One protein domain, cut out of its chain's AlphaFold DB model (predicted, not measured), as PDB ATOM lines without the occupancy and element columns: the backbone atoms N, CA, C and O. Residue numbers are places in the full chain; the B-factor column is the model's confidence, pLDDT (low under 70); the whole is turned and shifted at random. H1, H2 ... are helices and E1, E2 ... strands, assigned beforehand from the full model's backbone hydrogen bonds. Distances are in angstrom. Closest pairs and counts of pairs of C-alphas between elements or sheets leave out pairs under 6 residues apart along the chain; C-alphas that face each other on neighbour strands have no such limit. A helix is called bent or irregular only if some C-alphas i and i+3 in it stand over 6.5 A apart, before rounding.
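AT A GLANCE: This is residues 4 to 167 of the 551 residues of the protein "Fe2OG dioxygenase domain-containing protein" of Phytophthora sojae (strain P6497) (UniProt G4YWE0). Two strongly twisted antiparallel sheets stand partly face to face as a loose sandwich, the five-stranded E3-E4-E13-E6-E10 and the four-stranded E5-E11-E8-E9, coming near each other where E10 passes E8 and E9. The small pair E7 and E12 lies at one end; H1 covers the larger sheet's face away from the smaller sheet, H2 lies at the other end, and the hairpin E1-E2 lies off at the margin. The 164 printed residues run E1 E2 E3 H1 E4 to E13 H2, two named helices and thirteen named strands, of mixed class. The whole is compact and rounded, with a radius of gyration of the C-alphas of 15.7 A and spans of 43 by 38 by 33 A.

HOW THE PARTS SIT: The larger sheet runs E3, residues 23 to 25, E4, residues 60 to 69, E13, residues 150 to 158, E6, residues 87 to 94, and E10, residues 130 to 135. Within hydrogen-bond range are N 25 and O 66 at 2.9 A, N 67 and O 152 at 2.7 A, N 91 and O 155 at 2.9 A, and N 92 and O 132 at 2.8 A. H1, residues 36 to 52, is on one face of it, making two layers, helix over sheet, at a height over the sheet of 7.3 A. It runs slantwise to the strands, at 46 degrees to E6 on the local plane; its closest C-alphas to E4 are Cys 45 and Cys 61, 7.0 A. H2, residues 161 to 166, only grazes this sheet, with 5 pairs of C-alphas within 10 A, and is irregular, C-alphas 162 and 165 being 7.8 A apart. Every O i to N i+4 pair is within hydrogen-bond range in H1; in H2 0 of 2 are, and 1 of 3 O i to N i+3 pairs. The second sheet runs E5, residues 74 to 79, E11, residues 139 to 142, E8, residues 104 to 108, and E9, residues 111 to 116, with N 78 and O 140 at 2.9 A, N 107 and O 139 at 2.8 A, and, in the hairpin E8-E9, N 106 and O 114 at 2.9 A. The closest C-alphas of E9 and E10 are His 116 and Ala 132, 7.2 A. E7, residues 99 to 101, runs on into E8 at 30 degrees, and E11 into E12, residues 145 to 148, at 43 degrees; N 100 and O 147 are 2.9 A apart. The hairpin of E1, residues 7 to 9, and E2, residues 12 to 14, has N 9 and O 12 at 2.9 A and is apart from E5.

IN THESE COORDINATES: E4 spans 26.4 A from C-alpha 60 at (-16.956, 14.037, 1.332), E13 25.4 A, H1 24.3 A and E6 19.9 A. E1 begins at C-alpha 7 (6.296, 11.318, -6.324); H2 ends at C-alpha 166 (-16.319, 2.700, 9.669).

THE WHOLE: The farthest C-alphas, Lys 147 and Thr 162, are 45.1 A apart. The printed part has no cut; the link E9 to E10 is long, and residues 31 to 40, of which 36 to 40 belong to H1, stand free. Mean pLDDT of the printed part is 84.2, under 70 at residues 6 to 15, 80 to 83, 109, 137 and 164 to 167.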
ATOM      1  N   LYS A   4       5.659  20.457 -12.644       84.19
ATOM      2  CA  LYS A   4       5.877  19.004 -12.741       84.19
ATOM      3  C   LYS A   4       5.402  18.326 -11.443       84.19
ATOM      4  O   LYS A   4       5.555  18.894 -10.363       84.19
ATOM      5  N   SER A   5       4.778  17.161 -11.567       70.81
ATOM      6  CA  SER A   5       4.171  16.430 -10.459       70.81
ATOM      7  C   SER A   5       5.220  15.541  -9.781       70.81
ATOM      8  O   SER A   5       5.824  14.715 -10.465       70.81
ATOM      9  N   PRO A   6       5.461  15.700  -8.471       69.56
ATOM     10  CA  PRO A   6       6.415  14.865  -7.757       69.56
ATOM     11  C   PRO A   6       5.833  13.490  -7.404       69.56
ATOM     12  O   PRO A   6       4.620  13.265  -7.482       69.56
ATOM     13  N   PHE A   7       6.694  12.580  -6.953       55.66
ATOM     14  CA  PHE A   7       6.296  11.318  -6.324       55.66
ATOM     15  C   PHE A   7       6.922  11.179  -4.928       55.66
ATOM     16  O   PHE A   7       7.956  11.785  -4.634       55.66
ATOM     17  N   GLY A   8       6.261  10.413  -4.057       48.50
ATOM     18  CA  GLY A   8       6.759  10.108  -2.717       48.50
ATOM     19  C   GLY A   8       7.723   8.925  -2.748       48.50
ATOM     20  O   GLY A   8       7.444   7.914  -3.389       48.50
ATOM     21  N   HIS A   9       8.852   9.048  -2.057       41.78
ATOM     22  CA  HIS A   9       9.774   7.948  -1.802       41.78
ATOM     23  C   HIS A   9      10.203   8.008  -0.335       41.78
ATOM     24  O   HIS A   9      11.000   8.865   0.052       41.78
ATOM     25  N   ASN A  10       9.655   7.112   0.489       44.06
ATOM     26  CA  ASN A  10       9.716   7.200   1.952       44.06
ATOM     27  C   ASN A  10       9.123   8.538   2.448       44.06
ATOM     28  O   ASN A  10       8.008   8.887   2.070       44.06
ATOM     29  N   LEU A  11       9.862   9.299   3.263       29.67
ATOM     30  CA  LEU A  11       9.460  10.620   3.770       29.67
ATOM     31  C   LEU A  11       9.836  11.781   2.825       29.67
ATOM     32  O   LEU A  11       9.583  12.941   3.143       29.67
ATOM     33  N   GLU A  12      10.455  11.498   1.674       29.00
ATOM     34  CA  GLU A  12      10.954  12.517   0.748       29.00
ATOM     35  C   GLU A  12      10.080  12.642  -0.505       29.00
ATOM     36  O   GLU A  12       9.619  11.661  -1.087       29.00
ATOM     37  N   THR A  13       9.902  13.879  -0.967       47.66
ATOM     38  CA  THR A  13       9.251  14.197  -2.244       47.66
ATOM     39  C   THR A  13      10.321  14.319  -3.332       47.66
ATOM     40  O   THR A  13      11.166  15.211  -3.255       47.66
ATOM     41  N   LYS A  14      10.305  13.437  -4.342       58.16
ATOM     42  CA  LYS A  14      11.320  13.378  -5.413       58.16
ATOM     43  C   LYS A  14      10.740  13.672  -6.800       58.16
ATOM     44  O   LYS A  14       9.538  13.559  -7.039       58.16
ATOM     45  N   MET A  15      11.634  14.062  -7.709       67.12
ATOM     46  CA  MET A  15      11.361  14.319  -9.125       67.12
ATOM     47  C   MET A  15      12.179  13.341  -9.969       67.12
ATOM     48  O   MET A  15      13.398  13.470 -10.035       67.12
ATOM     49  N   ASP A  16      11.515  12.377 -10.599       75.62
ATOM     50  CA  ASP A  16      12.127  11.415 -11.518       75.62
ATOM     51  C   ASP A  16      11.116  11.089 -12.615       75.62
ATOM     52  O   ASP A  16      10.053  10.520 -12.357       75.62
ATOM     53  N   GLU A  17      11.439  11.483 -13.842       76.31
ATOM     54  CA  GLU A  17      10.558  11.303 -14.995       76.31
ATOM     55  C   GLU A  17      10.490   9.849 -15.471       76.31
ATOM     56  O   GLU A  17       9.545   9.512 -16.177       76.31
ATOM     57  N   ALA A  18      11.426   8.983 -15.061       70.69
ATOM     58  CA  ALA A  18      11.330   7.542 -15.302       70.69
ATOM     59  C   ALA A  18      10.310   6.854 -14.377       70.69
ATOM     60  O   ALA A  18       9.838   5.761 -14.680       70.69
ATOM     61  N   VAL A  19       9.980   7.485 -13.245       72.44
ATOM     62  CA  VAL A  19       8.988   6.991 -12.278       72.44
ATOM     63  C   VAL A  19       7.632   7.642 -12.523       72.44
ATOM     64  O   VAL A  19       6.599   6.970 -12.487       72.44
ATOM     65  N   ARG A  20       7.619   8.960 -12.751       80.56
ATOM     66  CA  ARG A  20       6.403   9.749 -12.949       80.56
ATOM     67  C   ARG A  20       6.675  10.935 -13.857       80.56
ATOM     68  O   ARG A  20       7.395  11.865 -13.499       80.56
ATOM     69  N   GLN A  21       5.979  10.966 -14.983       87.50
ATOM     70  CA  GLN A  21       6.015  12.082 -15.915       87.50
ATOM     71  C   GLN A  21       4.616  12.692 -16.039       87.50
ATOM     72  O   GLN A  21       3.772  12.222 -16.800       87.50
ATOM     73  N   SER A  22       4.355  13.747 -15.268       90.62
ATOM     74  CA  SER A  22       3.120  14.531 -15.372       90.62
ATOM     75  C   SER A  22       3.279  15.949 -14.850       90.62
ATOM     76  O   SER A  22       4.239  16.272 -14.148       90.62
ATOM     77  N   TRP A  23       2.320  16.805 -15.185       91.88
ATOM     78  CA  TRP A  23       2.169  18.138 -14.613       91.88
ATOM     79  C   TRP A  23       0.935  18.192 -13.722       91.88
ATOM     80  O   TRP A  23      -0.023  17.458 -13.944       91.88
ATOM     81  N   GLN A  24       0.950  19.073 -12.726       91.56
ATOM     82  CA  GLN A  24      -0.152  19.253 -11.794       91.56
ATOM     83  C   GLN A  24      -0.512  20.721 -11.558       91.56
ATOM     84  O   GLN A  24       0.346  21.615 -11.616       91.56
ATOM     85  N   LEU A  25      -1.783  20.935 -11.228       92.38
ATOM     86  CA  LEU A  25      -2.314  22.135 -10.588       92.38
ATOM     87  C   LEU A  25      -2.910  21.745  -9.235       92.38
ATOM     88  O   LEU A  25      -3.545  20.695  -9.106       92.38
ATOM     89  N   VAL A  26      -2.691  22.596  -8.234       91.75
ATOM     90  CA  VAL A  26      -3.292  22.418  -6.904       91.75
ATOM     91  C   VAL A  26      -4.754  22.886  -6.914       91.75
ATOM     92  O   VAL A  26      -5.110  23.702  -7.770       91.75
ATOM     93  N   PRO A  27      -5.602  22.439  -5.970       92.00
ATOM     94  CA  PRO A  27      -7.041  22.715  -5.997       92.00
ATOM     95  C   PRO A  27      -7.382  24.205  -6.050       92.00
ATOM     96  O   PRO A  27      -8.247  24.610  -6.816       92.00
ATOM     97  N   SER A  28      -6.634  25.051  -5.334       91.94
ATOM     98  CA  SER A  28      -6.836  26.509  -5.323       91.94
ATOM     99  C   SER A  28      -6.599  27.196  -6.677       91.94
ATOM    100  O   SER A  28      -6.970  28.357  -6.851       91.94
ATOM    101  N   GLN A  29      -5.988  26.497  -7.638       92.31
ATOM    102  CA  GLN A  29      -5.754  26.974  -9.004       92.31
ATOM    103  C   GLN A  29      -6.805  26.472 -10.004       92.31
ATOM    104  O   GLN A  29      -6.716  26.809 -11.183       92.31
ATOM    105  N   VAL A  30      -7.768  25.663  -9.559       91.81
ATOM    106  CA  VAL A  30      -8.818  25.080 -10.397       91.81
ATOM    107  C   VAL A  30     -10.158  25.671  -9.971       91.81
ATOM    108  O   VAL A  30     -10.476  25.735  -8.786       91.81
ATOM    109  N   ARG A  31     -10.950  26.121 -10.943       90.06
ATOM    110  CA  ARG A  31     -12.320  26.593 -10.729       90.06
ATOM    111  C   ARG A  31     -13.230  25.953 -11.763       90.06
ATOM    112  O   ARG A  31     -12.845  25.818 -12.921       90.06
ATOM    113  N   PHE A  32     -14.424  25.571 -11.329       90.00
ATOM    114  CA  PHE A  32     -15.448  24.989 -12.184       90.00
ATOM    115  C   PHE A  32     -16.540  26.031 -12.400       90.00
ATOM    116  O   PHE A  32     -17.263  26.368 -11.472       90.00
ATOM    117  N   GLU A  33     -16.634  26.559 -13.617       89.06
ATOM    118  CA  GLU A  33     -17.661  27.548 -13.981       89.06
ATOM    119  C   GLU A  33     -18.948  26.886 -14.491       89.06
ATOM    120  O   GLU A  33     -20.002  27.511 -14.559       89.06
ATOM    121  N   ASN A  34     -18.880  25.597 -14.829       86.69
ATOM    122  CA  ASN A  34     -20.054  24.830 -15.206       86.69
ATOM    123  C   ASN A  34     -20.926  24.552 -13.969       86.69
ATOM    124  O   ASN A  34     -20.579  23.705 -13.144       86.69
ATOM    125  N   MET A  35     -22.088  25.205 -13.894       84.44
ATOM    126  CA  MET A  35     -23.039  25.063 -12.784       84.44
ATOM    127  C   MET A  35     -23.557  23.628 -12.593       84.44
ATOM    128  O   MET A  35     -24.006  23.280 -11.507       84.44
ATOM    129  N   THR A  36     -23.486  22.771 -13.620       89.31
ATOM    130  CA  THR A  36     -23.927  21.368 -13.513       89.31
ATOM    131  C   THR A  36     -22.851  20.439 -12.957       89.31
ATOM    132  O   THR A  36     -23.159  19.305 -12.593       89.31
ATOM    133  N   TRP A  37     -21.598  20.903 -12.858       90.31
ATOM    134  CA  TRP A  37     -20.480  20.088 -12.384       90.31
ATOM    135  C   TRP A  37     -20.705  19.601 -10.955       90.31
ATOM    136  O   TRP A  37     -20.550  18.415 -10.678       90.31
ATOM    137  N   GLN A  38     -21.126  20.503 -10.066       88.88
ATOM    138  CA  GLN A  38     -21.348  20.180  -8.662       88.88
ATOM    139  C   GLN A  38     -22.437  19.112  -8.495       88.88
ATOM    140  O   GLN A  38     -22.162  18.060  -7.924       88.88
ATOM    141  N   GLY A  39     -23.615  19.308  -9.094       90.00
ATOM    142  CA  GLY A  39     -24.693  18.314  -9.037       90.00
ATOM    143  C   GLY A  39     -24.329  16.976  -9.698       90.00
ATOM    144  O   GLY A  39     -24.792  15.919  -9.270       90.00
ATOM    145  N   GLY A  40     -23.474  16.986 -10.727       91.00
ATOM    146  CA  GLY A  40     -22.929  15.763 -11.324       91.00
ATOM    147  C   GLY A  40     -21.998  15.007 -10.373       91.00
ATOM    148  O   GLY A  40     -22.116  13.789 -10.235       91.00
ATOM    149  N   MET A  41     -21.111  15.727  -9.684       92.88
ATOM    150  CA  MET A  41     -20.208  15.151  -8.686       92.88
ATOM    151  C   MET A  41     -20.964  14.627  -7.463       92.88
ATOM    152  O   MET A  41     -20.628  13.550  -6.983       92.88
ATOM    153  N   GLU A  42     -22.003  15.321  -6.995       90.44
ATOM    154  CA  GLU A  42     -22.862  14.865  -5.891       90.44
ATOM    155  C   GLU A  42     -23.535  13.527  -6.226       90.44
ATOM    156  O   GLU A  42     -23.410  12.563  -5.468       90.44
ATOM    157  N   LYS A  43     -24.145  13.415  -7.415       91.50
ATOM    158  CA  LYS A  43     -24.732  12.153  -7.903       91.50
ATOM    159  C   LYS A  43     -23.694  11.044  -8.049       91.50
ATOM    160  O   LYS A  43     -23.962   9.892  -7.710       91.50
ATOM    161  N   LEU A  44     -22.504  11.375  -8.554       92.25
ATOM    162  CA  LEU A  44     -21.412  10.412  -8.673       92.25
ATOM    163  C   LEU A  44     -20.947   9.927  -7.293       92.25
ATOM    164  O   LEU A  44     -20.700   8.738  -7.123       92.25
ATOM    165  N   CYS A  45     -20.877  10.809  -6.295       91.19
ATOM    166  CA  CYS A  45     -20.499  10.437  -4.933       91.19
ATOM    167  C   CYS A  45     -21.548   9.551  -4.263       91.19
ATOM    168  O   CYS A  45     -21.168   8.577  -3.621       91.19
ATOM    169  N   GLN A  46     -22.840   9.817  -4.472       87.19
ATOM    170  CA  GLN A  46     -23.919   8.928  -4.023       87.19
ATOM    171  C   GLN A  46     -23.795   7.536  -4.656       87.19
ATOM    172  O   GLN A  46     -23.796   6.531  -3.950       87.19
ATOM    173  N   LEU A  47     -23.573   7.471  -5.975       88.56
ATOM    174  CA  LEU A  47     -23.352   6.205  -6.682       88.56
ATOM    175  C   LEU A  47     -22.139   5.437  -6.133       88.56
ATOM    176  O   LEU A  47     -22.169   4.209  -6.040       88.56
ATOM    177  N   ILE A  48     -21.058   6.146  -5.797       87.44
ATOM    178  CA  ILE A  48     -19.861   5.555  -5.189       87.44
ATOM    179  C   ILE A  48     -20.180   5.040  -3.783       87.44
ATOM    180  O   ILE A  48     -19.843   3.897  -3.482       87.44
ATOM    181  N   ALA A  49     -20.856   5.836  -2.955       83.06
ATOM    182  CA  ALA A  49     -21.260   5.455  -1.604       83.06
ATOM    183  C   ALA A  49     -22.093   4.168  -1.615       83.06
ATOM    184  O   ALA A  49     -21.747   3.201  -0.936       83.06
ATOM    185  N   ASP A  50     -23.106   4.108  -2.481       80.00
ATOM    186  CA  ASP A  50     -23.942   2.925  -2.677       80.00
ATOM    187  C   ASP A  50     -23.127   1.692  -3.075       80.00
ATOM    188  O   ASP A  50     -23.303   0.607  -2.513       80.00
ATOM    189  N   ARG A  51     -22.208   1.844  -4.039       79.12
ATOM    190  CA  ARG A  51     -21.374   0.737  -4.530       79.12
ATOM    191  C   ARG A  51     -20.360   0.244  -3.504       79.12
ATOM    192  O   ARG A  51     -19.996  -0.927  -3.548       79.12
ATOM    193  N   LEU A  52     -19.909   1.112  -2.606       72.69
ATOM    194  CA  LEU A  52     -18.968   0.767  -1.541       72.69
ATOM    195  C   LEU A  52     -19.660   0.246  -0.273       72.69
ATOM    196  O   LEU A  52     -18.978  -0.209   0.641       72.69
ATOM    197  N   GLY A  53     -20.995   0.273  -0.219       72.81
ATOM    198  CA  GLY A  53     -21.760  -0.148   0.957       72.81
ATOM    199  C   GLY A  53     -21.902   0.933   2.032       72.81
ATOM    200  O   GLY A  53     -22.339   0.626   3.134       72.81
ATOM    201  N   TYR A  54     -21.590   2.186   1.704       75.44
ATOM    202  CA  TYR A  54     -21.794   3.362   2.552       75.44
ATOM    203  C   TYR A  54     -23.101   4.089   2.188       75.44
ATOM    204  O   TYR A  54     -23.142   5.318   2.137       75.44
ATOM    205  N   ARG A  55     -24.165   3.334   1.879       72.50
ATOM    206  CA  ARG A  55     -25.480   3.901   1.539       72.50
ATOM    207  C   ARG A  55     -25.950   4.828   2.668       72.50
ATOM    208  O   ARG A  55     -25.748   4.521   3.838       72.50
ATOM    209  N   ASP A  56     -26.529   5.964   2.291       75.19
ATOM    210  CA  ASP A  56     -27.014   7.022   3.192       75.19
ATOM    211  C   ASP A  56     -25.925   7.733   4.026       75.19
ATOM    212  O   ASP A  56     -26.234   8.568   4.877       75.19
ATOM    213  N   ILE A  57     -24.637   7.473   3.761       77.50
ATOM    214  CA  ILE A  57     -23.532   8.214   4.380       77.50
ATOM    215  C   ILE A  57     -23.111   9.363   3.455       77.50
ATOM    216  O   ILE A  57     -22.767   9.128   2.292       77.50
ATOM    217  N   PRO A  58     -23.065  10.613   3.958       81.88
ATOM    218  CA  PRO A  58     -22.639  11.762   3.170       81.88
ATOM    219  C   PRO A  58     -21.111  11.764   3.016       81.88
ATOM    220  O   PRO A  58     -20.392  12.432   3.762       81.88
ATOM    221  N   LEU A  59     -20.606  10.982   2.057       86.38
ATOM    222  CA  LEU A  59     -19.185  10.958   1.719       86.38
ATOM    223  C   LEU A  59     -18.723  12.339   1.241       86.38
ATOM    224  O   LEU A  59     -19.368  12.983   0.411       86.38
ATOM    225  N   GLN A  60     -17.573  12.781   1.739       90.44
ATOM    226  CA  GLN A  60     -16.956  14.037   1.332       90.44
ATOM    227  C   GLN A  60     -16.116  13.821   0.076       90.44
ATOM    228  O   GLN A  60     -15.275  12.928   0.036       90.44
ATOM    229  N   CYS A  61     -16.314  14.655  -0.943       92.19
ATOM    230  CA  CYS A  61     -15.562  14.600  -2.194       92.19
ATOM    231  C   CYS A  61     -14.618  15.794  -2.298       92.19
ATOM    232  O   CYS A  61     -15.034  16.913  -2.598       92.19
ATOM    233  N   VAL A  62     -13.335  15.556  -2.030       92.69
ATOM    234  CA  VAL A  62     -12.323  16.611  -1.917       92.69
ATOM    235  C   VAL A  62     -11.424  16.584  -3.148       92.69
ATOM    236  O   VAL A  62     -10.763  15.585  -3.420       92.69
ATOM    237  N   LEU A  63     -11.385  17.677  -3.920       94.12
ATOM    238  CA  LEU A  63     -10.452  17.790  -5.045       94.12
ATOM    239  C   LEU A  63      -9.021  17.842  -4.506       94.12
ATOM    240  O   LEU A  63      -8.665  18.785  -3.806       94.12
ATOM    241  N   TYR A  64      -8.188  16.887  -4.911       91.62
ATOM    242  CA  TYR A  64      -6.787  16.832  -4.506       91.62
ATOM    243  C   TYR A  64      -5.866  17.526  -5.515       91.62
ATOM    244  O   TYR A  64      -5.014  18.332  -5.141       91.62
ATOM    245  N   LYS A  65      -6.018  17.239  -6.815       92.56
ATOM    246  CA  LYS A  65      -5.222  17.877  -7.881       92.56
ATOM    247  C   LYS A  65      -5.818  17.667  -9.267       92.56
ATOM    248  O   LYS A  65      -6.499  16.677  -9.521       92.56
ATOM    249  N   LEU A  66      -5.469  18.564 -10.185       94.94
ATOM    250  CA  LEU A  66      -5.607  18.342 -11.624       94.94
ATOM    251  C   LEU A  66      -4.260  17.884 -12.172       94.94
ATOM    252  O   LEU A  66      -3.236  18.505 -11.888       94.94
ATOM    253  N   LEU A  67      -4.265  16.818 -12.962       94.56
ATOM    254  CA  LEU A  67      -3.108  16.249 -13.634       94.56
ATOM    255  C   LEU A  67      -3.218  16.421 -15.146       94.56
ATOM    256  O   LEU A  67      -4.275  16.205 -15.738       94.56
ATOM    257  N   VAL A  68      -2.091  16.760 -15.762       94.62
ATOM    258  CA  VAL A  68      -1.914  16.786 -17.213       94.62
ATOM    259  C   VAL A  68      -0.806  15.804 -17.560       94.62
ATOM    260  O   VAL A  68       0.309  15.912 -17.044       94.62
ATOM    261  N   TYR A  69      -1.106  14.861 -18.441       94.12
ATOM    262  CA  TYR A  69      -0.138  13.939 -19.023       94.12
ATOM    263  C   TYR A  69      -0.051  14.239 -20.512       94.12
ATOM    264  O   TYR A  69      -1.044  14.120 -21.218       94.12
ATOM    265  N   GLY A  70       1.111  14.673 -20.977       93.19
ATOM    266  CA  GLY A  70       1.396  14.800 -22.405       93.19
ATOM    267  C   GLY A  70       1.982  13.508 -22.949       93.19
ATOM    268  O   GLY A  70       2.061  12.509 -22.235       93.19
ATOM    269  N   GLU A  71       2.459  13.548 -24.186       94.94
ATOM    270  CA  GLU A  71       3.194  12.436 -24.779       94.94
ATOM    271  C   GLU A  71       4.387  12.018 -23.903       94.94
ATOM    272  O   GLU A  71       5.173  12.838 -23.424       94.94
ATOM    273  N   GLY A  72       4.477  10.717 -23.643       92.44
ATOM    274  CA  GLY A  72       5.415  10.115 -22.708       92.44
ATOM    275  C   GLY A  72       4.953  10.069 -21.253       92.44
ATOM    276  O   GLY A  72       5.520   9.310 -20.469       92.44
ATOM    277  N   GLY A  73       3.903  10.810 -20.901       91.62
ATOM    278  CA  GLY A  73       3.386  10.881 -19.544       91.62
ATOM    279  C   GLY A  73       2.927   9.523 -19.018       91.62
ATOM    280  O   GLY A  73       2.223   8.794 -19.712       91.62
ATOM    281  N   HIS A  74       3.344   9.183 -17.802       90.94
ATOM    282  CA  HIS A  74       3.059   7.904 -17.149       90.94
ATOM    283  C   HIS A  74       3.305   8.004 -15.639       90.94
ATOM    284  O   HIS A  74       3.880   8.988 -15.153       90.94
ATOM    285  N   PHE A  75       2.911   6.967 -14.905       85.56
ATOM    286  CA  PHE A  75       3.520   6.652 -13.617       85.56
ATOM    287  C   PHE A  75       3.604   5.143 -13.428       85.56
ATOM    288  O   PHE A  75       2.692   4.403 -13.802       85.56
ATOM    289  N   VAL A  76       4.713   4.692 -12.852       84.94
ATOM    290  CA  VAL A  76       4.927   3.274 -12.562       84.94
ATOM    291  C   VAL A  76       4.010   2.793 -11.438       84.94
ATOM    292  O   VAL A  76       3.453   3.590 -10.678       84.94
ATOM    293  N   LYS A  77       3.860   1.471 -11.344       85.50
ATOM    294  CA  LYS A  77       3.078   0.805 -10.305       85.50
ATOM    295  C   LYS A  77       3.479   1.320  -8.919       85.50
ATOM    296  O   LYS A  77       4.638   1.199  -8.528       85.50
ATOM    297  N   HIS A  78       2.518   1.885  -8.200       75.12
ATOM    298  CA  HIS A  78       2.686   2.340  -6.826       75.12
ATOM    299  C   HIS A  78       1.362   2.247  -6.070       75.12
ATOM    300  O   HIS A  78       0.299   2.101  -6.667       75.12
ATOM    301  N   GLN A  79       1.444   2.343  -4.753       72.38
ATOM    302  CA  GLN A  79       0.297   2.539  -3.880       72.38
ATOM    303  C   GLN A  79       0.270   4.012  -3.477       72.38
ATOM    304  O   GLN A  79       1.320   4.600  -3.191       72.38
ATOM    305  N   ASP A  80      -0.907   4.630  -3.492       66.75
ATOM    306  CA  ASP A  80      -1.029   5.988  -2.982       66.75
ATOM    307  C   ASP A  80      -0.953   5.959  -1.453       66.75
ATOM    308  O   ASP A  80      -1.598   5.150  -0.800       66.75
ATOM    309  N   THR A  81      -0.182   6.868  -0.856       59.91
ATOM    310  CA  THR A  81      -0.394   7.189   0.561       59.91
ATOM    311  C   THR A  81      -1.718   7.929   0.706       59.91
ATOM    312  O   THR A  81      -2.048   8.736  -0.172       59.91
ATOM    313  N   GLU A  82      -2.428   7.733   1.812       63.81
ATOM    314  CA  GLU A  82      -3.596   8.547   2.148       63.81
ATOM    315  C   GLU A  82      -3.254  10.041   2.046       63.81
ATOM    316  O   GLU A  82      -2.168  10.488   2.442       63.81
ATOM    317  N   LYS A  83      -4.143  10.800   1.398       69.12
ATOM    318  CA  LYS A  83      -3.940  12.234   1.121       69.12
ATOM    319  C   LYS A  83      -4.771  13.124   2.030       69.12
ATOM    320  O   LYS A  83      -4.384  14.262   2.257       69.12
ATOM    321  N   GLU A  84      -5.884  12.591   2.518       75.38
ATOM    322  CA  GLU A  84      -6.859  13.271   3.357       75.38
ATOM    323  C   GLU A  84      -7.291  12.321   4.473       75.38
ATOM    324  O   GLU A  84      -7.334  11.104   4.293       75.38
ATOM    325  N   ASP A  85      -7.599  12.893   5.628       74.81
ATOM    326  CA  ASP A  85      -7.956  12.157   6.835       74.81
ATOM    327  C   ASP A  85      -9.358  11.535   6.700       74.81
ATOM    328  O   ASP A  85     -10.362  12.249   6.585       74.81
ATOM    329  N   GLY A  86      -9.403  10.203   6.700       73.38
ATOM    330  CA  GLY A  86     -10.589   9.391   6.438       73.38
ATOM    331  C   GLY A  86     -10.876   9.089   4.970       73.38
ATOM    332  O   GLY A  86     -12.011   8.769   4.607       73.38
ATOM    333  N   MET A  87      -9.865   9.206   4.107       83.25
ATOM    334  CA  MET A  87      -9.939   8.820   2.699       83.25
ATOM    335  C   MET A  87     -10.103   7.302   2.537       83.25
ATOM    336  O   MET A  87      -9.229   6.537   2.917       83.25
ATOM    337  N   ILE A  88     -11.184   6.878   1.880       81.69
ATOM    338  CA  ILE A  88     -11.486   5.455   1.634       81.69
ATOM    339  C   ILE A  88     -11.195   5.021   0.191       81.69
ATOM    340  O   ILE A  88     -10.802   3.882  -0.066       81.69
ATOM    341  N   VAL A  89     -11.382   5.922  -0.780       88.12
ATOM    342  CA  VAL A  89     -11.141   5.648  -2.205       88.12
ATOM    343  C   VAL A  89     -10.622   6.888  -2.933       88.12
ATOM    344  O   VAL A  89     -10.914   8.028  -2.561       88.12
ATOM    345  N   THR A  90      -9.895   6.654  -4.022       89.81
ATOM    346  CA  THR A  90      -9.512   7.675  -4.999       89.81
ATOM    347  C   THR A  90     -10.493   7.649  -6.166       89.81
ATOM    348  O   THR A  90     -10.703   6.609  -6.793       89.81
ATOM    349  N   LEU A  91     -11.057   8.810  -6.499       95.31
ATOM    350  CA  LEU A  91     -11.847   9.023  -7.710       95.31
ATOM    351  C   LEU A  91     -11.003   9.779  -8.744       95.31
ATOM    352  O   LEU A  91     -10.550  10.899  -8.510       95.31
ATOM    353  N   VAL A  92     -10.833   9.185  -9.923       95.81
ATOM    354  CA  VAL A  92     -10.178   9.806 -11.075       95.81
ATOM    355  C   VAL A  92     -11.242  10.168 -12.099       95.81
ATOM    356  O   VAL A  92     -11.863   9.276 -12.668       95.81
ATOM    357  N   VAL A  93     -11.422  11.459 -12.376       96.56
ATOM    358  CA  VAL A  93     -12.308  11.954 -13.439       96.56
ATOM    359  C   VAL A  93     -11.454  12.472 -14.590       96.56
ATOM    360  O   VAL A  93     -10.820  13.522 -14.489       96.56
ATOM    361  N   GLN A  94     -11.418  11.734 -15.693       95.81
ATOM    362  CA  GLN A  94     -10.819  12.193 -16.937       95.81
ATOM    363  C   GLN A  94     -11.748  13.204 -17.610       95.81
ATOM    364  O   GLN A  94     -12.905  12.905 -17.900       95.81
ATOM    365  N   LEU A  95     -11.221  14.399 -17.867       95.12
ATOM    366  CA  LEU A  95     -11.912  15.424 -18.639       95.12
ATOM    367  C   LEU A  95     -11.810  15.111 -20.140       95.12
ATOM    368  O   LEU A  95     -10.838  14.461 -20.549       95.12
ATOM    369  N   PRO A  96     -12.752  15.615 -20.964       94.44
ATOM    370  CA  PRO A  96     -12.679  15.486 -22.416       94.44
ATOM    371  C   PRO A  96     -11.301  15.903 -22.931       94.44
ATOM    372  O   PRO A  96     -10.883  17.055 -22.783       94.44
ATOM    373  N   SER A  97     -10.554  14.943 -23.467       92.38
ATOM    374  CA  SER A  97      -9.184  15.162 -23.912       92.38
ATOM    375  C   SER A  97      -8.781  14.135 -24.969       92.38
ATOM    376  O   SER A  97      -9.115  12.956 -24.884       92.38
ATOM    377  N   SER A  98      -8.103  14.592 -26.024       90.25
ATOM    378  CA  SER A  98      -7.682  13.728 -27.130       90.25
ATOM    379  C   SER A  98      -6.294  13.157 -26.841       90.25
ATOM    380  O   SER A  98      -5.304  13.898 -26.816       90.25
ATOM    381  N   HIS A  99      -6.227  11.845 -26.606       93.88
ATOM    382  CA  HIS A  99      -4.977  11.134 -26.354       93.88
ATOM    383  C   HIS A  99      -5.030   9.656 -26.772       93.88
ATOM    384  O   HIS A  99      -6.098   9.050 -26.847       93.88
ATOM    385  N   GLU A 100      -3.854   9.069 -27.001       93.69
ATOM    386  CA  GLU A 100      -3.636   7.626 -27.185       93.69
ATOM    387  C   GLU A 100      -2.771   7.094 -26.024       93.69
ATOM    388  O   GLU A 100      -1.990   7.843 -25.430       93.69
ATOM    389  N   GLY A 101      -2.916   5.813 -25.658       93.88
ATOM    390  CA  GLY A 101      -2.290   5.263 -24.443       93.88
ATOM    391  C   GLY A 101      -2.787   5.945 -23.156       93.88
ATOM    392  O   GLY A 101      -3.773   6.688 -23.186       93.88
ATOM    393  N   GLY A 102      -2.158   5.701 -22.007       94.44
ATOM    394  CA  GLY A 102      -2.611   6.290 -20.735       94.44
ATOM    395  C   GLY A 102      -3.757   5.548 -20.047       94.44
ATOM    396  O   GLY A 102      -4.634   6.198 -19.481       94.44
ATOM    397  N   ASP A 103      -3.792   4.218 -20.133       95.88
ATOM    398  CA  ASP A 103      -4.755   3.386 -19.402       95.88
ATOM    399  C   ASP A 103      -4.423   3.389 -17.908       95.88
ATOM    400  O   ASP A 103      -3.252   3.303 -17.526       95.88
ATOM    401  N   LEU A 104      -5.454   3.457 -17.061       95.50
ATOM    402  CA  LEU A 104      -5.296   3.210 -15.628       95.50
ATOM    403  C   LEU A 104      -5.350   1.704 -15.390       95.50
ATOM    404  O   LEU A 104      -6.338   1.051 -15.731       95.50
ATOM    405  N   VAL A 105      -4.298   1.168 -14.780       93.75
ATOM    406  CA  VAL A 105      -4.175  -0.251 -14.451       93.75
ATOM    407  C   VAL A 105      -4.175  -0.401 -12.939       93.75
ATOM    408  O   VAL A 105      -3.354   0.213 -12.263       93.75
ATOM    409  N   VAL A 106      -5.090  -1.212 -12.417       87.25
ATOM    410  CA  VAL A 106      -5.210  -1.518 -10.987       87.25
ATOM    411  C   VAL A 106      -4.784  -2.963 -10.753       87.25
ATOM    412  O   VAL A 106      -5.224  -3.879 -11.460       87.25
ATOM    413  N   TYR A 107      -3.925  -3.154  -9.758       79.12
ATOM    414  CA  TYR A 107      -3.323  -4.430  -9.405       79.12
ATOM    415  C   TYR A 107      -3.851  -4.937  -8.066       79.12
ATOM    416  O   TYR A 107      -4.201  -4.158  -7.181       79.12
ATOM    417  N   ARG A 108      -3.860  -6.261  -7.903       72.69
ATOM    418  CA  ARG A 108      -4.099  -6.922  -6.614       72.69
ATOM    419  C   ARG A 108      -3.284  -8.206  -6.555       72.69
ATOM    420  O   ARG A 108      -3.338  -8.997  -7.492       72.69
ATOM    421  N   GLY A 109      -2.507  -8.391  -5.487       65.31
ATOM    422  CA  GLY A 109      -1.616  -9.552  -5.353       65.31
ATOM    423  C   GLY A 109      -0.540  -9.625  -6.445       65.31
ATOM    424  O   GLY A 109      -0.146 -10.709  -6.852       65.31
ATOM    425  N   GLY A 110      -0.103  -8.478  -6.977       71.31
ATOM    426  CA  GLY A 110       0.873  -8.422  -8.070       71.31
ATOM    427  C   GLY A 110       0.298  -8.594  -9.482       71.31
ATOM    428  O   GLY A 110       0.989  -8.253 -10.442       71.31
ATOM    429  N   GLU A 111      -0.955  -9.027  -9.630       75.25
ATOM    430  CA  GLU A 111      -1.601  -9.255 -10.928       75.25
ATOM    431  C   GLU A 111      -2.497  -8.090 -11.360       75.25
ATOM    432  O   GLU A 111      -3.048  -7.366 -10.528       75.25
ATOM    433  N   VAL A 112      -2.670  -7.918 -12.674       83.44
ATOM    434  CA  VAL A 112      -3.599  -6.930 -13.244       83.44
ATOM    435  C   VAL A 112      -5.032  -7.402 -13.018       83.44
ATOM    436  O   VAL A 112      -5.442  -8.417 -13.577       83.44
ATOM    437  N   ARG A 113      -5.814  -6.646 -12.241       84.06
ATOM    438  CA  ARG A 113      -7.236  -6.946 -12.002       84.06
ATOM    439  C   ARG A 113      -8.173  -6.119 -12.855       84.06
ATOM    440  O   ARG A 113      -9.212  -6.615 -13.280       84.06
ATOM    441  N   HIS A 114      -7.820  -4.866 -13.113       87.44
ATOM    442  CA  HIS A 114      -8.638  -4.001 -13.946       87.44
ATOM    443  C   HIS A 114      -7.769  -3.080 -14.793       87.44
ATOM    444  O   HIS A 114      -6.733  -2.592 -14.340       87.44
ATOM    445  N   ARG A 115      -8.222  -2.828 -16.020       93.00
ATOM    446  CA  ARG A 115      -7.645  -1.842 -16.929       93.00
ATOM    447  C   ARG A 115      -8.779  -0.978 -17.455       93.00
ATOM    448  O   ARG A 115      -9.718  -1.502 -18.046       93.00
ATOM    449  N   HIS A 116      -8.686   0.323 -17.218       94.56
ATOM    450  CA  HIS A 116      -9.680   1.290 -17.656       94.56
ATOM    451  C   HIS A 116      -9.072   2.241 -18.687       94.56
ATOM    452  O   HIS A 116      -8.068   2.910 -18.422       94.56
ATOM    453  N   ASP A 117      -9.693   2.301 -19.861       93.44
ATOM    454  CA  ASP A 117      -9.206   3.049 -21.021       93.44
ATOM    455  C   ASP A 117      -9.799   4.466 -21.123       93.44
ATOM    456  O   ASP A 117      -9.425   5.224 -22.013       93.44
ATOM    457  N   PHE A 118     -10.727   4.831 -20.234       92.62
ATOM    458  CA  PHE A 118     -11.428   6.118 -20.232       92.62
ATOM    459  C   PHE A 118     -12.080   6.477 -21.580       92.62
ATOM    460  O   PHE A 118     -11.973   7.612 -22.046       92.62
ATOM    461  N   GLY A 119     -12.753   5.509 -22.211       90.50
ATOM    462  CA  GLY A 119     -13.594   5.759 -23.388       90.50
ATOM    463  C   GLY A 119     -12.832   5.882 -24.700       90.50
ATOM    464  O   GLY A 119     -13.379   6.367 -25.694       90.50
ATOM    465  N   LYS A 120     -11.563   5.464 -24.732       92.19
ATOM    466  CA  LYS A 120     -10.781   5.431 -25.974       92.19
ATOM    467  C   LYS A 120     -11.284   4.364 -26.941       92.19
ATOM    468  O   LYS A 120     -11.375   4.663 -28.128       92.19
ATOM    469  N   ALA A 121     -11.642   3.171 -26.462       89.44
ATOM    470  CA  ALA A 121     -12.208   2.113 -27.299       89.44
ATOM    471  C   ALA A 121     -13.527   2.549 -27.953       89.44
ATOM    472  O   ALA A 121     -13.760   2.256 -29.124       89.44
ATOM    473  N   ASP A 122     -14.332   3.327 -27.228       89.69
ATOM    474  CA  ASP A 122     -15.618   3.843 -27.704       89.69
ATOM    475  C   ASP A 122     -15.489   5.154 -28.506       89.69
ATOM    476  O   ASP A 122     -16.486   5.699 -28.976       89.69
ATOM    477  N   GLY A 123     -14.276   5.707 -28.644       91.12
ATOM    478  CA  GLY A 123     -14.033   6.981 -29.329       91.12
ATOM    479  C   GLY A 123     -14.631   8.209 -28.626       91.12
ATOM    480  O   GLY A 123     -14.779   9.265 -29.241       91.12
ATOM    481  N   THR A 124     -14.978   8.091 -27.342       93.88
ATOM    482  CA  THR A 124     -15.673   9.123 -26.557       93.88
ATOM    483  C   THR A 124     -14.739   9.975 -25.699       93.88
ATOM    484  O   THR A 124     -15.116  11.090 -25.335       93.88
ATOM    485  N   ALA A 125     -13.494   9.533 -25.477       91.50
ATOM    486  CA  ALA A 125     -12.499  10.206 -24.631       91.50
ATOM    487  C   ALA A 125     -12.288  11.703 -24.945       91.50
ATOM    488  O   ALA A 125     -12.049  12.507 -24.044       91.50
ATOM    489  N   ALA A 126     -12.392  12.097 -26.220       92.19
ATOM    490  CA  ALA A 126     -12.203  13.484 -26.653       92.19
ATOM    491  C   ALA A 126     -13.411  14.397 -26.373       92.19
ATOM    492  O   ALA A 126     -13.278  15.617 -26.456       92.19
ATOM    493  N   PHE A 127     -14.577  13.825 -26.059       91.88
ATOM    494  CA  PHE A 127     -15.856  14.541 -26.042       91.88
ATOM    495  C   PHE A 127     -16.608  14.410 -24.719       91.88
ATOM    496  O   PHE A 127     -17.350  15.322 -24.357       91.88
ATOM    497  N   LEU A 128     -16.422  13.304 -23.994       91.94
ATOM    498  CA  LEU A 128     -17.142  13.005 -22.762       91.94
ATOM    499  C   LEU A 128     -16.179  12.837 -21.581       91.94
ATOM    500  O   LEU A 128     -15.036  12.412 -21.761       91.94
ATOM    501  N   PRO A 129     -16.618  13.183 -20.360       92.25
ATOM    502  CA  PRO A 129     -15.882  12.831 -19.162       92.25
ATOM    503  C   PRO A 129     -16.018  11.332 -18.878       92.25
ATOM    504  O   PRO A 129     -17.092  10.748 -19.023       92.25
ATOM    505  N   HIS A 130     -14.936  10.731 -18.399       94.75
ATOM    506  CA  HIS A 130     -14.899   9.340 -17.946       94.75
ATOM    507  C   HIS A 130     -14.374   9.290 -16.519       94.75
ATOM    508  O   HIS A 130     -13.635  10.181 -16.102       94.75
ATOM    509  N   TYR A 131     -14.725   8.259 -15.758       95.56
ATOM    510  CA  TYR A 131     -14.250   8.138 -14.388       95.56
ATOM    511  C   TYR A 131     -13.861   6.710 -14.028       95.56
ATOM    512  O   TYR A 131     -14.409   5.745 -14.554       95.56
ATOM    513  N   ALA A 132     -12.931   6.603 -13.087       94.44
ATOM    514  CA  ALA A 132     -12.544   5.359 -12.448       94.44
ATOM    515  C   ALA A 132     -12.411   5.591 -10.942       94.44
ATOM    516  O   ALA A 132     -12.014   6.673 -10.506       94.44
ATOM    517  N   VAL A 133     -12.743   4.572 -10.156       92.12
ATOM    518  CA  VAL A 133     -12.642   4.597  -8.695       92.12
ATOM    519  C   VAL A 133     -11.853   3.378  -8.258       92.12
ATOM    520  O   VAL A 133     -12.108   2.276  -8.741       92.12
ATOM    521  N   HIS A 134     -10.898   3.576  -7.358       86.88
ATOM    522  CA  HIS A 134     -10.137   2.493  -6.745       86.88
ATOM    523  C   HIS A 134      -9.922   2.776  -5.262       86.88
ATOM    524  O   HIS A 134      -9.912   3.935  -4.843       86.88
ATOM    525  N   TYR A 135      -9.751   1.720  -4.471       83.31
ATOM    526  CA  TYR A 135      -9.437   1.858  -3.052       83.31
ATOM    527  C   TYR A 135      -8.135   2.634  -2.840       83.31
ATOM    528  O   TYR A 135      -7.250   2.627  -3.706       83.31
ATOM    529  N   ALA A 136      -8.055   3.353  -1.717       78.94
ATOM    530  CA  ALA A 136      -6.896   4.180  -1.380       78.94
ATOM    531  C   ALA A 136      -5.607   3.341  -1.276       78.94
ATOM    532  O   ALA A 136      -4.543   3.776  -1.711       78.94
ATOM    533  N   ASP A 137      -5.740   2.104  -0.804       69.94
ATOM    534  CA  ASP A 137      -4.681   1.106  -0.674       69.94
ATOM    535  C   ASP A 137      -4.398   0.315  -1.967       69.94
ATOM    536  O   ASP A 137      -3.514  -0.543  -1.980       69.94
ATOM    537  N   ALA A 138      -5.101   0.577  -3.071       78.25
ATOM    538  CA  ALA A 138      -4.906  -0.182  -4.298       78.25
ATOM    539  C   ALA A 138      -3.580   0.185  -4.985       78.25
ATOM    540  O   ALA A 138      -3.303   1.351  -5.295       78.25
ATOM    541  N   GLU A 139      -2.780  -0.831  -5.317       80.88
ATOM    542  CA  GLU A 139      -1.638  -0.662  -6.209       80.88
ATOM    543  C   GLU A 139      -2.131  -0.324  -7.621       80.88
ATOM    544  O   GLU A 139      -2.956  -1.036  -8.197       80.88
ATOM    545  N   HIS A 140      -1.606   0.738  -8.221       88.06
ATOM    546  CA  HIS A 140      -2.041   1.189  -9.535       88.06
ATOM    547  C   HIS A 140      -0.905   1.827 -10.342       88.06
ATOM    548  O   HIS A 140       0.096   2.312  -9.811       88.06
ATOM    549  N   ALA A 141      -1.053   1.797 -11.664       91.69
ATOM    550  CA  ALA A 141      -0.141   2.395 -12.631       91.69
ATOM    551  C   ALA A 141      -0.933   3.156 -13.699       91.69
ATOM    552  O   ALA A 141      -2.098   2.850 -13.960       91.69
ATOM    553  N   LEU A 142      -0.279   4.112 -14.353       94.75
ATOM    554  CA  LEU A 142      -0.780   4.709 -15.584       94.75
ATOM    555  C   LEU A 142       0.190   4.363 -16.696       94.75
ATOM    556  O   LEU A 142       1.361   4.754 -16.655       94.75
ATOM    557  N   GLU A 143      -0.319   3.648 -17.692       95.50
ATOM    558  CA  GLU A 143       0.449   3.329 -18.885       95.50
ATOM    559  C   GLU A 143       0.853   4.605 -19.631       95.50
ATOM    560  O   GLU A 143       0.322   5.698 -19.421       95.50
ATOM    561  N   LYS A 144       1.834   4.480 -20.520       95.62
ATOM    562  CA  LYS A 144       2.385   5.630 -21.227       95.62
ATOM    563  C   LYS A 144       1.345   6.245 -22.160       95.62
ATOM    564  O   LYS A 144       0.766   5.547 -22.990       95.62
ATOM    565  N   VAL A 145       1.146   7.557 -22.059       96.44
ATOM    566  CA  VAL A 145       0.445   8.336 -23.084       96.44
ATOM    567  C   VAL A 145       1.341   8.376 -24.318       96.44
ATOM    568  O   VAL A 145       2.455   8.899 -24.271       96.44
ATOM    569  N   THR A 146       0.885   7.788 -25.417       95.88
ATOM    570  CA  THR A 146       1.665   7.678 -26.659       95.88
ATOM    571  C   THR A 146       1.457   8.865 -27.583       95.88
ATOM    572  O   THR A 146       2.296   9.103 -28.443       95.88
ATOM    573  N   LYS A 147       0.361   9.614 -27.413       95.06
ATOM    574  CA  LYS A 147       0.050  10.792 -28.224       95.06
ATOM    575  C   LYS A 147      -0.947  11.698 -27.514       95.06
ATOM    576  O   LYS A 147      -1.843  11.210 -26.830       95.06
ATOM    577  N   GLY A 148      -0.841  13.002 -27.752       94.50
ATOM    578  CA  GLY A 148      -1.807  13.989 -27.270       94.50
ATOM    579  C   GLY A 148      -1.650  14.320 -25.787       94.50
ATOM    580  O   GLY A 148      -0.556  14.208 -25.227       94.50
ATOM    581  N   PHE A 149      -2.742  14.772 -25.168       93.25
ATOM    582  CA  PHE A 149      -2.761  15.172 -23.764       93.25
ATOM    583  C   PHE A 149      -3.965  14.570 -23.055       93.25
ATOM    584  O   PHE A 149      -5.092  14.742 -23.504       93.25
ATOM    585  N   ARG A 150      -3.724  13.916 -21.919       94.12
ATOM    586  CA  ARG A 150      -4.741  13.405 -21.005       94.12
ATOM    587  C   ARG A 150      -4.881  14.350 -19.817       94.12
ATOM    588  O   ARG A 150      -3.905  14.593 -19.099       94.12
ATOM    589  N   LEU A 151      -6.092  14.856 -19.595       95.19
ATOM    590  CA  LEU A 151      -6.425  15.704 -18.450       95.19
ATOM    591  C   LEU A 151      -7.273  14.917 -17.452       95.19
ATOM    592  O   LEU A 151      -8.314  14.379 -17.814       95.19
ATOM    593  N   ALA A 152      -6.850  14.876 -16.191       96.12
ATOM    594  CA  ALA A 152      -7.569  14.155 -15.148       96.12
ATOM    595  C   ALA A 152      -7.637  14.951 -13.846       96.12
ATOM    596  O   ALA A 152      -6.642  15.507 -13.389       96.12
ATOM    597  N   LEU A 153      -8.807  14.962 -13.225       96.12
ATOM    598  CA  LEU A 153      -9.020  15.420 -11.862       96.12
ATOM    599  C   LEU A 153      -8.925  14.222 -10.927       96.12
ATOM    600  O   LEU A 153      -9.461  13.157 -11.225       96.12
ATOM    601  N   VAL A 154      -8.243  14.403  -9.805       94.88
ATOM    602  CA  VAL A 154      -8.118  13.387  -8.762       94.88
ATOM    603  C   VAL A 154      -8.799  13.910  -7.510       94.88
ATOM    604  O   VAL A 154      -8.445  14.985  -7.021       94.88
ATOM    605  N   TYR A 155      -9.764  13.146  -7.016       94.62
ATOM    606  CA  TYR A 155     -10.539  13.423  -5.817       94.62
ATOM    607  C   TYR A 155     -10.268  12.360  -4.753       94.62
ATOM    608  O   TYR A 155     -10.178  11.170  -5.065       94.62
ATOM    609  N   SER A 156     -10.190  12.801  -3.504       92.81
ATOM    610  CA  SER A 156     -10.229  11.945  -2.322       92.81
ATOM    611  C   SER A 156     -11.672  11.851  -1.846       92.81
ATOM    612  O   SER A 156     -12.300  12.873  -1.558       92.81
ATOM    613  N   ILE A 157     -12.208  10.633  -1.789       91.75
ATOM    614  CA  ILE A 157     -13.532  10.377  -1.224       91.75
ATOM    615  C   ILE A 157     -13.343   9.944   0.225       91.75
ATOM    616  O   ILE A 157     -12.665   8.946   0.482       91.75
ATOM    617  N   CYS A 158     -13.917  10.706   1.153       89.25
ATOM    618  CA  CYS A 158     -13.637  10.583   2.578       89.25
ATOM    619  C   CYS A 158     -14.905  10.316   3.391       89.25
ATOM    620  O   CYS A 158     -15.979  10.849   3.089       89.25
ATOM    621  N   LEU A 159     -14.770   9.525   4.453       83.06
ATOM    622  CA  LEU A 159     -15.807   9.386   5.469       83.06
ATOM    623  C   LEU A 159     -15.897  10.669   6.312       83.06
ATOM    624  O   LEU A 159     -14.875  11.287   6.627       83.06
ATOM    625  N   PRO A 160     -17.109  11.094   6.712       83.38
ATOM    626  CA  PRO A 160     -17.248  12.236   7.602       83.38
ATOM    627  C   PRO A 160     -16.637  11.924   8.982       83.38
ATOM    628  O   PRO A 160     -16.696  10.774   9.425       83.38
ATOM    629  N   PRO A 161     -16.123  12.931   9.723       77.81
ATOM    630  CA  PRO A 161     -15.470  12.740  11.025       77.81
ATOM    631  C   PRO A 161     -16.262  11.904  12.044       77.81
ATOM    632  O   PRO A 161     -15.684  11.197  12.864       77.81
ATOM    633  N   THR A 162     -17.592  11.962  11.988       71.88
ATOM    634  CA  THR A 162     -18.508  11.213  12.862       71.88
ATOM    635  C   THR A 162     -18.615   9.724  12.521       71.88
ATOM    636  O   THR A 162     -18.994   8.933  13.383       71.88
ATOM    637  N   MET A 163     -18.257   9.329  11.298       70.69
ATOM    638  CA  MET A 163     -18.376   7.964  10.770       70.69
ATOM    639  C   MET A 163     -17.019   7.286  10.545       70.69
ATOM    640  O   MET A 163     -16.962   6.206   9.971       70.69
ATOM    641  N   ARG A 164     -15.921   7.877  11.027       67.62
ATOM    642  CA  ARG A 164     -14.561   7.340  10.836       67.62
ATOM    643  C   ARG A 164     -14.305   5.991  11.495       67.62
ATOM    644  O   ARG A 164     -13.409   5.272  11.104       67.62
ATOM    645  N   HIS A 165     -15.127   5.598  12.460       60.84
ATOM    646  CA  HIS A 165     -15.094   4.240  13.008       60.84
ATOM    647  C   HIS A 165     -15.483   3.161  11.974       60.84
ATOM    648  O   HIS A 165     -15.292   1.980  12.240       60.84
ATOM    649  N   LEU A 166     -16.042   3.560  10.823       58.00
ATOM    650  CA  LEU A 166     -16.319   2.700   9.669       58.00
ATOM    651  C   LEU A 166     -15.161   2.669   8.658       58.00
ATOM    652  O   LEU A 166     -15.266   1.976   7.639       58.00
ATOM    653  N   GLU A 167     -14.085   3.427   8.900       58.16
ATOM    654  CA  GLU A 167     -12.826   3.244   8.181       58.16
ATOM    655  C   GLU A 167     -12.341   1.834   8.493       58.16
ATOM    656  O   GLU A 167     -12.109   1.467   9.647       58.16
TER     657      GLU A 167